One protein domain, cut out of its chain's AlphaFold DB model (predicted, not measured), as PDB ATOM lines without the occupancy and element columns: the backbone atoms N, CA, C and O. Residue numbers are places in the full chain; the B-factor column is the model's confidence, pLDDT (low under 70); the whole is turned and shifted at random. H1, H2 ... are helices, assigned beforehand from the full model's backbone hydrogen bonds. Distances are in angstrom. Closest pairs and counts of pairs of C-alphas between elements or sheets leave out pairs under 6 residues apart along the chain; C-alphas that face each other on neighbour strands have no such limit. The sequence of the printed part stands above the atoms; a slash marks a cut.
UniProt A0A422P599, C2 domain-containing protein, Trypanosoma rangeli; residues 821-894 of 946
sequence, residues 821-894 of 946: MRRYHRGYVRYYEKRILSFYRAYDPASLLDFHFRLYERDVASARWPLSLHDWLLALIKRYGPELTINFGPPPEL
ATOM      1  N   MET A 821     -39.927 -57.168  15.042       90.62
ATOM      2  CA  MET A 821     -39.667 -58.221  14.056       90.62
ATOM      3  C   MET A 821     -40.275 -59.588  14.412       90.62
ATOM      4  O   MET A 821     -40.341 -60.455  13.544       90.62
ATOM      5  N   ARG A 822     -40.763 -59.793  15.649       84.06
ATOM      6  CA  ARG A 822     -41.220 -61.102  16.170       84.06
ATOM      7  C   ARG A 822     -42.305 -61.785  15.325       84.06
ATOM      8  O   ARG A 822     -42.364 -63.010  15.314       84.06
ATOM      9  N   ARG A 823     -43.158 -61.012  14.645       84.56
ATOM     10  CA  ARG A 823     -44.193 -61.509  13.713       84.56
ATOM     11  C   ARG A 823     -44.192 -60.778  12.361       84.56
ATOM     12  O   ARG A 823     -45.214 -60.747  11.685       84.56
ATOM     13  N   TYR A 824     -43.080 -60.141  11.983       90.25
ATOM     14  CA  TYR A 824     -43.018 -59.325  10.766       90.25
ATOM     15  C   TYR A 824     -43.280 -60.162   9.505       90.25
ATOM     16  O   TYR A 824     -42.503 -61.063   9.189       90.25
ATOM     17  N   HIS A 825     -44.352 -59.850   8.766       91.31
ATOM     18  CA  HIS A 825     -44.703 -60.562   7.537       91.31
ATOM     19  C   HIS A 825     -44.351 -59.740   6.290       91.31
ATOM     20  O   HIS A 825     -45.121 -58.891   5.834       91.31
ATOM     21  N   ARG A 826     -43.175 -60.025   5.713       91.75
ATOM     22  CA  ARG A 826     -42.625 -59.323   4.540       91.75
ATOM     23  C   ARG A 826     -43.620 -59.224   3.380       91.75
ATOM     24  O   ARG A 826     -43.762 -58.145   2.817       91.75
ATOM     25  N   GLY A 827     -44.326 -60.307   3.046       90.44
ATOM     26  CA  GLY A 827     -45.294 -60.323   1.941       90.44
ATOM     27  C   GLY A 827     -46.444 -59.325   2.124       90.44
ATOM     28  O   GLY A 827     -46.777 -58.601   1.190       90.44
ATOM     29  N   TYR A 828     -46.991 -59.228   3.340       92.31
ATOM     30  CA  TYR A 828     -48.076 -58.299   3.676       92.31
ATOM     31  C   TYR A 828     -47.624 -56.837   3.580       92.31
ATOM     32  O   TYR A 828     -48.284 -56.015   2.948       92.31
ATOM     33  N   VAL A 829     -46.454 -56.513   4.138       93.19
ATOM     34  CA  VAL A 829     -45.920 -55.144   4.090       93.19
ATOM     35  C   VAL A 829     -45.594 -54.726   2.653       93.19
ATOM     36  O   VAL A 829     -45.991 -53.639   2.248       93.19
ATOM     37  N   ARG A 830     -44.989 -55.608   1.839       91.50
ATOM     38  CA  ARG A 830     -44.754 -55.360   0.399       91.50
ATOM     39  C   ARG A 830     -46.046 -55.167  -0.408       91.50
ATOM     40  O   ARG A 830     -46.041 -54.444  -1.401       91.50
ATOM     41  N   TYR A 831     -47.139 -55.822  -0.015       92.50
ATOM     42  CA  TYR A 831     -48.442 -55.684  -0.669       92.50
ATOM     43  C   TYR A 831     -49.032 -54.278  -0.453       92.50
ATOM     44  O   TYR A 831     -49.366 -53.595  -1.424       92.50
ATOM     45  N   TYR A 832     -49.076 -53.802   0.797       92.31
ATOM     46  CA  TYR A 832     -49.550 -52.446   1.099       92.31
ATOM     47  C   TYR A 832     -48.583 -51.359   0.619       92.31
ATOM     48  O   TYR A 832     -49.040 -50.343   0.102       92.31
ATOM     49  N   GLU A 833     -47.266 -51.587   0.697       92.50
ATOM     50  CA  GLU A 833     -46.244 -50.696   0.127       92.50
ATOM     51  C   GLU A 833     -46.538 -50.394  -1.351       92.50
ATOM     52  O   GLU A 833     -46.610 -49.228  -1.732       92.50
ATOM     53  N   LYS A 834     -46.801 -51.427  -2.165       90.94
ATOM     54  CA  LYS A 834     -47.133 -51.276  -3.591       90.94
ATOM     55  C   LYS A 834     -48.448 -50.525  -3.829       90.94
ATOM     56  O   LYS A 834     -48.476 -49.649  -4.694       90.94
ATOM     57  N   ARG A 835     -49.516 -50.827  -3.077       90.94
ATOM     58  CA  ARG A 835     -50.822 -50.143  -3.215       90.94
ATOM     59  C   ARG A 835     -50.726 -48.661  -2.843       90.94
ATOM     60  O   ARG A 835     -51.139 -47.807  -3.624       90.94
ATOM     61  N   ILE A 836     -50.099 -48.342  -1.710       91.44
ATOM     62  CA  ILE A 836     -49.921 -46.962  -1.233       91.44
ATOM     63  C   ILE A 836     -48.991 -46.163  -2.165       91.44
ATOM     64  O   ILE A 836     -49.301 -45.027  -2.522       91.44
ATOM     65  N   LEU A 837     -47.894 -46.765  -2.636       89.75
ATOM     66  CA  LEU A 837     -46.993 -46.156  -3.622       89.75
ATOM     67  C   LEU A 837     -47.703 -45.881  -4.957       89.75
ATOM     68  O   LEU A 837     -47.484 -44.830  -5.559       89.75
ATOM     69  N   SER A 838     -48.590 -46.777  -5.401       87.81
ATOM     70  CA  SER A 838     -49.414 -46.559  -6.597       87.81
ATOM     71  C   SER A 838     -50.436 -45.432  -6.411       87.81
ATOM     72  O   SER A 838     -50.676 -44.682  -7.355       87.81
ATOM     73  N   PHE A 839     -51.005 -45.274  -5.210       88.19
ATOM     74  CA  PHE A 839     -51.865 -44.136  -4.866       88.19
ATOM     75  C   PHE A 839     -51.107 -42.810  -4.951       88.19
ATOM     76  O   PHE A 839     -51.551 -41.881  -5.625       88.19
ATOM     77  N   TYR A 840     -49.944 -42.723  -4.306       89.19
ATOM     78  CA  TYR A 840     -49.150 -41.497  -4.311       89.19
ATOM     79  C   TYR A 840     -48.656 -41.135  -5.720       89.19
ATOM     80  O   TYR A 840     -48.763 -39.977  -6.110       89.19
ATOM     81  N   ARG A 841     -48.248 -42.109  -6.549       87.44
ATOM     82  CA  ARG A 841     -47.929 -41.866  -7.973       87.44
ATOM     83  C   ARG A 841     -49.071 -41.229  -8.774       87.44
ATOM     84  O   ARG A 841     -48.788 -40.542  -9.750       87.44
ATOM     85  N   ALA A 842     -50.325 -41.467  -8.387       84.06
ATOM     86  CA  ALA A 842     -51.508 -40.987  -9.095       84.06
ATOM     87  C   ALA A 842     -52.037 -39.638  -8.576       84.06
ATOM     88  O   ALA A 842     -52.447 -38.801  -9.377       84.06
ATOM     89  N   TYR A 843     -52.036 -39.431  -7.253       84.44
ATOM     90  CA  TYR A 843     -52.776 -38.333  -6.612       84.44
ATOM     91  C   TYR A 843     -51.920 -37.347  -5.796       84.44
ATOM     92  O   TYR A 843     -52.339 -36.208  -5.593       84.44
ATOM     93  N   ASP A 844     -50.744 -37.753  -5.308       85.62
ATOM     94  CA  ASP A 844     -49.807 -36.886  -4.569       85.62
ATOM     95  C   ASP A 844     -48.370 -37.430  -4.696       85.62
ATOM     96  O   ASP A 844     -47.880 -38.136  -3.804       85.62
ATOM     97  N   PRO A 845     -47.677 -37.133  -5.813       84.56
ATOM     98  CA  PRO A 845     -46.326 -37.637  -6.036       84.56
ATOM     99  C   PRO A 845     -45.271 -36.997  -5.128       84.56
ATOM    100  O   PRO A 845     -44.190 -37.560  -4.974       84.56
ATOM    101  N   ALA A 846     -45.557 -35.847  -4.507       83.19
ATOM    102  CA  ALA A 846     -44.630 -35.194  -3.584       83.19
ATOM    103  C   ALA A 846     -44.452 -36.023  -2.301       83.19
ATOM    104  O   ALA A 846     -43.332 -36.175  -1.809       83.19
ATOM    105  N   SER A 847     -45.531 -36.649  -1.815       86.56
ATOM    106  CA  SER A 847     -45.493 -37.586  -0.682       86.56
ATOM    107  C   SER A 847     -44.684 -38.872  -0.932       86.56
ATOM    108  O   SER A 847     -44.463 -39.624   0.016       86.56
ATOM    109  N   LEU A 848     -44.200 -39.138  -2.156       88.00
ATOM    110  CA  LEU A 848     -43.280 -40.254  -2.428       88.00
ATOM    111  C   LEU A 848     -41.857 -40.015  -1.895       88.00
ATOM    112  O   LEU A 848     -41.158 -40.992  -1.633       88.00
ATOM    113  N   LEU A 849     -41.433 -38.753  -1.733       87.00
ATOM    114  CA  LEU A 849     -40.044 -38.368  -1.434       87.00
ATOM    115  C   LEU A 849     -39.465 -39.092  -0.208       87.00
ATOM    116  O   LEU A 849     -38.343 -39.593  -0.261       87.00
ATOM    117  N   ASP A 850     -40.245 -39.160   0.873       87.44
ATOM    118  CA  ASP A 850     -39.912 -39.841   2.125       87.44
ATOM    119  C   ASP A 850     -40.872 -40.998   2.453       87.44
ATOM    120  O   ASP A 850     -40.882 -41.495   3.580       87.44
ATOM    121  N   PHE A 851     -41.648 -41.480   1.473       92.06
ATOM    122  CA  PHE A 851     -42.616 -42.569   1.657       92.06
ATOM    123  C   PHE A 851     -41.975 -43.834   2.247       92.06
ATOM    124  O   PHE A 851     -42.467 -44.364   3.245       92.06
ATOM    125  N   HIS A 852     -40.853 -44.285   1.676       93.50
ATOM    126  CA  HIS A 852     -40.114 -45.453   2.168       93.50
ATOM    127  C   HIS A 852     -39.627 -45.231   3.607       93.50
ATOM    128  O   HIS A 852     -39.732 -46.124   4.447       93.50
ATOM    129  N   PHE A 853     -39.078 -44.054   3.918       92.75
ATOM    130  CA  PHE A 853     -38.647 -43.727   5.277       92.75
ATOM    131  C   PHE A 853     -39.829 -43.734   6.263       92.75
ATOM    132  O   PHE A 853     -39.751 -44.392   7.301       92.75
ATOM    133  N   ARG A 854     -40.952 -43.089   5.912       91.19
ATOM    134  CA  ARG A 854     -42.175 -43.046   6.731       91.19
ATOM    135  C   ARG A 854     -42.743 -44.436   6.989       91.19
ATOM    136  O   ARG A 854     -42.929 -44.781   8.149       91.19
ATOM    137  N   LEU A 855     -42.989 -45.236   5.950       93.62
ATOM    138  CA  LEU A 855     -43.574 -46.576   6.081       93.62
ATOM    139  C   LEU A 855     -42.747 -47.453   7.031       93.62
ATOM    140  O   LEU A 855     -43.288 -48.124   7.914       93.62
ATOM    141  N   TYR A 856     -41.421 -47.412   6.895       94.06
ATOM    142  CA  TYR A 856     -40.549 -48.268   7.684       94.06
ATOM    143  C   TYR A 856     -40.277 -47.752   9.108       94.06
ATOM    144  O   TYR A 856     -40.362 -48.543  10.049       94.06
ATOM    145  N   GLU A 857     -40.024 -46.457   9.323       91.25
ATOM    146  CA  GLU A 857     -39.769 -45.931  10.677       91.25
ATOM    147  C   GLU A 857     -41.049 -45.647  11.485       91.25
ATOM    148  O   GLU A 857     -41.032 -45.770  12.710       91.25
ATOM    149  N   ARG A 858     -42.176 -45.302  10.844       89.81
ATOM    150  CA  ARG A 858     -43.446 -45.043  11.547       89.81
ATOM    151  C   ARG A 858     -44.204 -46.328  11.854       89.81
ATOM    152  O   ARG A 858     -44.621 -46.516  12.993       89.81
ATOM    153  N   ASP A 859     -44.398 -47.201  10.865       90.62
ATOM    154  CA  ASP A 859     -45.341 -48.327  10.965       90.62
ATOM    155  C   ASP A 859     -44.645 -49.665  11.241       90.62
ATOM    156  O   ASP A 859     -45.091 -50.444  12.088       90.62
ATOM    157  N   VAL A 860     -43.512 -49.931  10.581       90.75
ATOM    158  CA  VAL A 860     -42.764 -51.181  10.792       90.75
ATOM    159  C   VAL A 860     -41.944 -51.142  12.084       90.75
ATOM    160  O   VAL A 860     -42.043 -52.071  12.887       90.75
ATOM    161  N   ALA A 861     -41.195 -50.068  12.353       88.44
ATOM    162  CA  ALA A 861     -40.372 -49.961  13.563       88.44
ATOM    163  C   ALA A 861     -41.188 -49.870  14.869       88.44
ATOM    164  O   ALA A 861     -40.702 -50.301  15.916       88.44
ATOM    165  N   SER A 862     -42.425 -49.355  14.809       86.75
ATOM    166  CA  SER A 862     -43.393 -49.354  15.921       86.75
ATOM    167  C   SER A 862     -44.211 -50.650  16.033       86.75
ATOM    168  O   SER A 862     -44.983 -50.812  16.976       86.75
ATOM    169  N   ALA A 863     -44.046 -51.574  15.078       86.75
ATOM    170  CA  ALA A 863     -44.819 -52.807  14.920       86.75
ATOM    171  C   ALA A 863     -46.324 -52.633  14.609       86.75
ATOM    172  O   ALA A 863     -47.060 -53.621  14.644       86.75
ATOM    173  N   ARG A 864     -46.803 -51.419  14.304       88.50
ATOM    174  CA  ARG A 864     -48.224 -51.129  14.002       88.50
ATOM    175  C   ARG A 864     -48.666 -51.519  12.588       88.50
ATOM    176  O   ARG A 864     -49.863 -51.578  12.318       88.50
ATOM    177  N   TRP A 865     -47.708 -51.878  11.731       90.38
ATOM    178  CA  TRP A 865     -47.912 -52.253  10.329       90.38
ATOM    179  C   TRP A 865     -49.064 -53.229   9.983       90.38
ATOM    180  O   TRP A 865     -49.525 -53.128   8.846       90.38
ATOM    181  N   PRO A 866     -49.559 -54.157  10.843       88.38
ATOM    182  CA  PRO A 866     -50.667 -55.038  10.458       88.38
ATOM    183  C   PRO A 866     -51.972 -54.282  10.183       88.38
ATOM    184  O   PRO A 866     -52.677 -54.629   9.236       88.38
ATOM    185  N   LEU A 867     -52.250 -53.234  10.969       88.44
ATOM    186  CA  LEU A 867     -53.451 -52.404  10.850       88.44
ATOM    187  C   LEU A 867     -53.126 -51.030  10.255       88.44
ATOM    188  O   LEU A 867     -53.762 -50.627   9.286       88.44
ATOM    189  N   SER A 868     -52.060 -50.357  10.709       92.06
ATOM    190  CA  SER A 868     -51.801 -48.967  10.299       92.06
ATOM    191  C   SER A 868     -51.498 -48.791   8.804       92.06
ATOM    192  O   SER A 868     -51.719 -47.708   8.264       92.06
ATOM    193  N   LEU A 869     -51.047 -49.839   8.101       92.19
ATOM    194  CA  LEU A 869     -50.916 -49.819   6.636       92.19
ATOM    195  C   LEU A 869     -52.269 -49.956   5.918       92.19
ATOM    196  O   LEU A 869     -52.456 -49.360   4.857       92.19
ATOM    197  N   HIS A 870     -53.216 -50.697   6.497       90.12
ATOM    198  CA  HIS A 870     -54.586 -50.785   5.999       90.12
ATOM    199  C   HIS A 870     -55.328 -49.463   6.239       90.12
ATOM    200  O   HIS A 870     -55.873 -48.890   5.298       90.12
ATOM    201  N   ASP A 871     -55.244 -48.916   7.454       91.50
ATOM    202  CA  ASP A 871     -55.840 -47.624   7.813       91.50
ATOM    203  C   ASP A 871     -55.279 -46.471   6.976       91.50
ATOM    204  O   ASP A 871     -56.020 -45.584   6.555       91.50
ATOM    205  N   TRP A 872     -53.972 -46.480   6.685       92.88
ATOM    206  CA  TRP A 872     -53.347 -45.490   5.805       92.88
ATOM    207  C   TRP A 872     -53.897 -45.590   4.379       92.88
ATOM    208  O   TRP A 872     -54.226 -44.562   3.786       92.88
ATOM    209  N   LEU A 873     -54.072 -46.802   3.846       90.44
ATOM    210  CA  LEU A 873     -54.678 -47.003   2.531       90.44
ATOM    211  C   LEU A 873     -56.149 -46.553   2.505       90.44
ATOM    212  O   LEU A 873     -56.536 -45.806   1.609       90.44
ATOM    213  N   LEU A 874     -56.948 -46.901   3.521       90.19
ATOM    214  CA  LEU A 874     -58.328 -46.417   3.673       90.19
ATOM    215  C   LEU A 874     -58.400 -44.887   3.797       90.19
ATOM    216  O   LEU A 874     -59.285 -44.260   3.212       90.19
ATOM    217  N   ALA A 875     -57.464 -44.262   4.514       90.75
ATOM    218  CA  ALA A 875     -57.377 -42.809   4.631       90.75
ATOM    219  C   ALA A 875     -57.009 -42.133   3.298       90.75
ATOM    220  O   ALA A 875     -57.503 -41.039   3.022       90.75
ATOM    221  N   LEU A 876     -56.194 -42.777   2.454       90.00
ATOM    222  CA  LEU A 876     -55.909 -42.307   1.094       90.00
ATOM    223  C   LEU A 876     -57.131 -42.465   0.183       90.00
ATOM    224  O   LEU A 876     -57.502 -41.490  -0.470       90.00
ATOM    225  N   ILE A 877     -57.819 -43.613   0.219       88.25
ATOM    226  CA  ILE A 877     -59.075 -43.835  -0.522       88.25
ATOM    227  C   ILE A 877     -60.116 -42.767  -0.146       88.25
ATOM    228  O   ILE A 877     -60.696 -42.107  -1.006       88.25
ATOM    229  N   LYS A 878     -60.306 -42.524   1.156       89.44
ATOM    230  CA  LYS A 878     -61.241 -41.516   1.679       89.44
ATOM    231  C   LYS A 878     -60.860 -40.073   1.312       89.44
ATOM    232  O   LYS A 878     -61.735 -39.211   1.298       89.44
ATOM    233  N   ARG A 879     -59.578 -39.794   1.047       88.69
ATOM    234  CA  ARG A 879     -59.067 -38.450   0.722       88.69
ATOM    235  C   ARG A 879     -59.020 -38.156  -0.779       88.69
ATOM    236  O   ARG A 879     -59.218 -37.004  -1.152       88.69
ATOM    237  N   TYR A 880     -58.735 -39.159  -1.609       85.19
ATOM    238  CA  TYR A 880     -58.433 -38.979  -3.035       85.19
ATOM    239  C   TYR A 880     -59.395 -39.707  -3.988       85.19
ATOM    240  O   TYR A 880     -59.432 -39.367  -5.166       85.19
ATOM    241  N   GLY A 881     -60.196 -40.659  -3.498       82.06
ATOM    242  CA  GLY A 881     -61.114 -41.463  -4.309       82.06
ATOM    243  C   GLY A 881     -60.719 -42.947  -4.383       82.06
ATOM    244  O   GLY A 881     -59.797 -43.381  -3.692       82.06
ATOM    245  N   PRO A 882     -61.430 -43.757  -5.187       81.00
ATOM    246  CA  PRO A 882     -61.155 -45.187  -5.324       81.00
ATOM    247  C   PRO A 882     -59.751 -45.470  -5.884       81.00
ATOM    248  O   PRO A 882     -59.108 -44.609  -6.492       81.00
ATOM    249  N   GLU A 883     -59.274 -46.703  -5.686       77.31
ATOM    250  CA  GLU A 883     -57.981 -47.132  -6.234       77.31
ATOM    251  C   GLU A 883     -57.990 -47.093  -7.767       77.31
ATOM    252  O   GLU A 883     -59.022 -47.315  -8.406       77.31
ATOM    253  N   LEU A 884     -56.815 -46.874  -8.367       74.94
ATOM    254  CA  LEU A 884     -56.636 -47.124  -9.796       74.94
ATOM    255  C   LEU A 884     -56.926 -48.596 -10.122       74.94
ATOM    256  O   LEU A 884     -56.675 -49.483  -9.308       74.94
ATOM    257  N   THR A 885     -57.388 -48.862 -11.345       65.62
ATOM    258  CA  THR A 885     -57.731 -50.203 -11.850       65.62
ATOM    259  C   THR A 885     -56.491 -51.060 -12.136       65.62
ATOM    260  O   THR A 885     -56.216 -51.438 -13.273       65.62
ATOM    261  N   ILE A 886     -55.726 -51.359 -11.087       72.94
ATOM    262  CA  ILE A 886     -54.556 -52.235 -11.075       72.94
ATOM    263  C   ILE A 886     -54.901 -53.415 -10.163       72.94
ATOM    264  O   ILE A 886     -55.202 -53.234  -8.985       72.94
ATOM    265  N   ASN A 887     -54.887 -54.637 -10.698       75.81
ATOM    266  CA  ASN A 887     -55.249 -55.815  -9.914       75.81
ATOM    267  C   ASN A 887     -54.076 -56.263  -9.025       75.81
ATOM    268  O   ASN A 887     -53.184 -56.980  -9.473       75.81
ATOM    269  N   PHE A 888     -54.094 -55.849  -7.758       76.88
ATOM    270  CA  PHE A 888     -53.108 -56.261  -6.753       76.88
ATOM    271  C   PHE A 888     -53.383 -57.645  -6.133       76.88
ATOM    272  O   PHE A 888     -52.522 -58.159  -5.420       76.88
ATOM    273  N   GLY A 889     -54.551 -58.251  -6.385       78.94
ATOM    274  CA  GLY A 889     -55.017 -59.457  -5.690       78.94
ATOM    275  C   GLY A 889     -55.465 -59.204  -4.237       78.94
ATOM    276  O   GLY A 889     -55.422 -58.062  -3.764       78.94
ATOM    277  N   PRO A 890     -55.916 -60.242  -3.508       82.88
ATOM    278  CA  PRO A 890     -56.245 -60.140  -2.084       82.88
ATOM    279  C   PRO A 890     -54.986 -59.910  -1.221       82.88
ATOM    280  O   PRO A 890     -53.882 -60.269  -1.642       82.88
ATOM    281  N   PRO A 891     -55.116 -59.327  -0.014       85.25
ATOM    282  CA  PRO A 891     -53.998 -59.210   0.917       85.25
ATOM    283  C   PRO A 891     -53.514 -60.607   1.355       85.25
ATOM    284  O   PRO A 891     -54.347 -61.484   1.584       85.25
ATOM    285  N   PRO A 892     -52.194 -60.836   1.512       89.75
ATOM    286  CA  PRO A 892     -51.679 -62.100   2.035       89.75
ATOM    287  C   PRO A 892     -52.209 -62.388   3.444       89.75
ATOM    288  O   PRO A 892     -52.208 -61.497   4.292       89.75
ATOM    289  N   GLU A 893     -52.600 -63.629   3.720       84.56
ATOM    290  CA  GLU A 893     -53.057 -64.022   5.056       84.56
ATOM    291  C   GLU A 893     -51.946 -63.846   6.108       84.56
ATOM    292  O   GLU A 893     -50.757 -64.058   5.843       84.56
ATOM    293  N   LEU A 894     -52.335 -63.435   7.319       87.06
ATOM    294  CA  LEU A 894     -51.441 -63.334   8.470       87.06
ATOM    295  C   LEU A 894     -51.625 -64.561   9.374       87.06
ATOM    296  O   LEU A 894     -52.761 -64.923   9.671       87.06
TER     297      LEU A 894
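This is residues 821 to 894 of the 946 residues of the protein "C2 domain-containing protein" of Trypanosoma rangeli (UniProt A0A422P599). Two long helices, H1 and H3, lie side by side and run the same way, and the shorter H2 runs back between them in the chain at a steep slant, making a corner with the beginning of H3. After H3 a tail without a named element, residues 881 to 894, folds back toward the end where H1 begins. The printed part has 74 residues with three named helices in the order H1, H2, H3 and no named strand; the class is all helix. It is compact, with a radius of gyration of the C-alphas of 12.0 A and spans of 34 by 26 by 16 A.

H1 covers residues 826 to 843, from C-alpha 826 at (-42.625, -59.323, 4.540), and is 25.8 A long. H2 covers residues 851 to 860 and is 12.6 A long. H3 covers residues 865 to 880, 21.6 A, and ends with C-alpha 880 at (-58.433, -38.979, -3.035).

H1, H2 and H3 form an up-and-down bundle, each helix running against the one before it. H1 and H3 touch at a shallow tilt of 16 degrees; their closest C-alphas, of Ile 836 and Leu 873, are 6.1 A apart. H1 and H2 are close but not clearly touching, at a steep tilt of 40 degrees, opposite ways; their closest C-alphas, of Glu 833 and Leu 855, are 7.7 A apart. H2 and H3 only just touch, with 3 pairs of C-alphas within 8 A, and only at the corner by their link; H3 does so with residues 865 to 869 alone. Their closest C-alphas, of Asp 859 and Trp 865, are 4.7 A apart. In H1 and H2 every O i to N i+4 pair is within hydrogen-bond range; in H3, 10 of 12 are.

The C-alphas farthest apart, of Arg 822 and Gly 881, are 34.7 A apart. The printed part has no cut. The link from H1 to H2 is short and that from H2 to H3 tight. The mean pLDDT of the printed part is 87.7, and residue 885 is under 70.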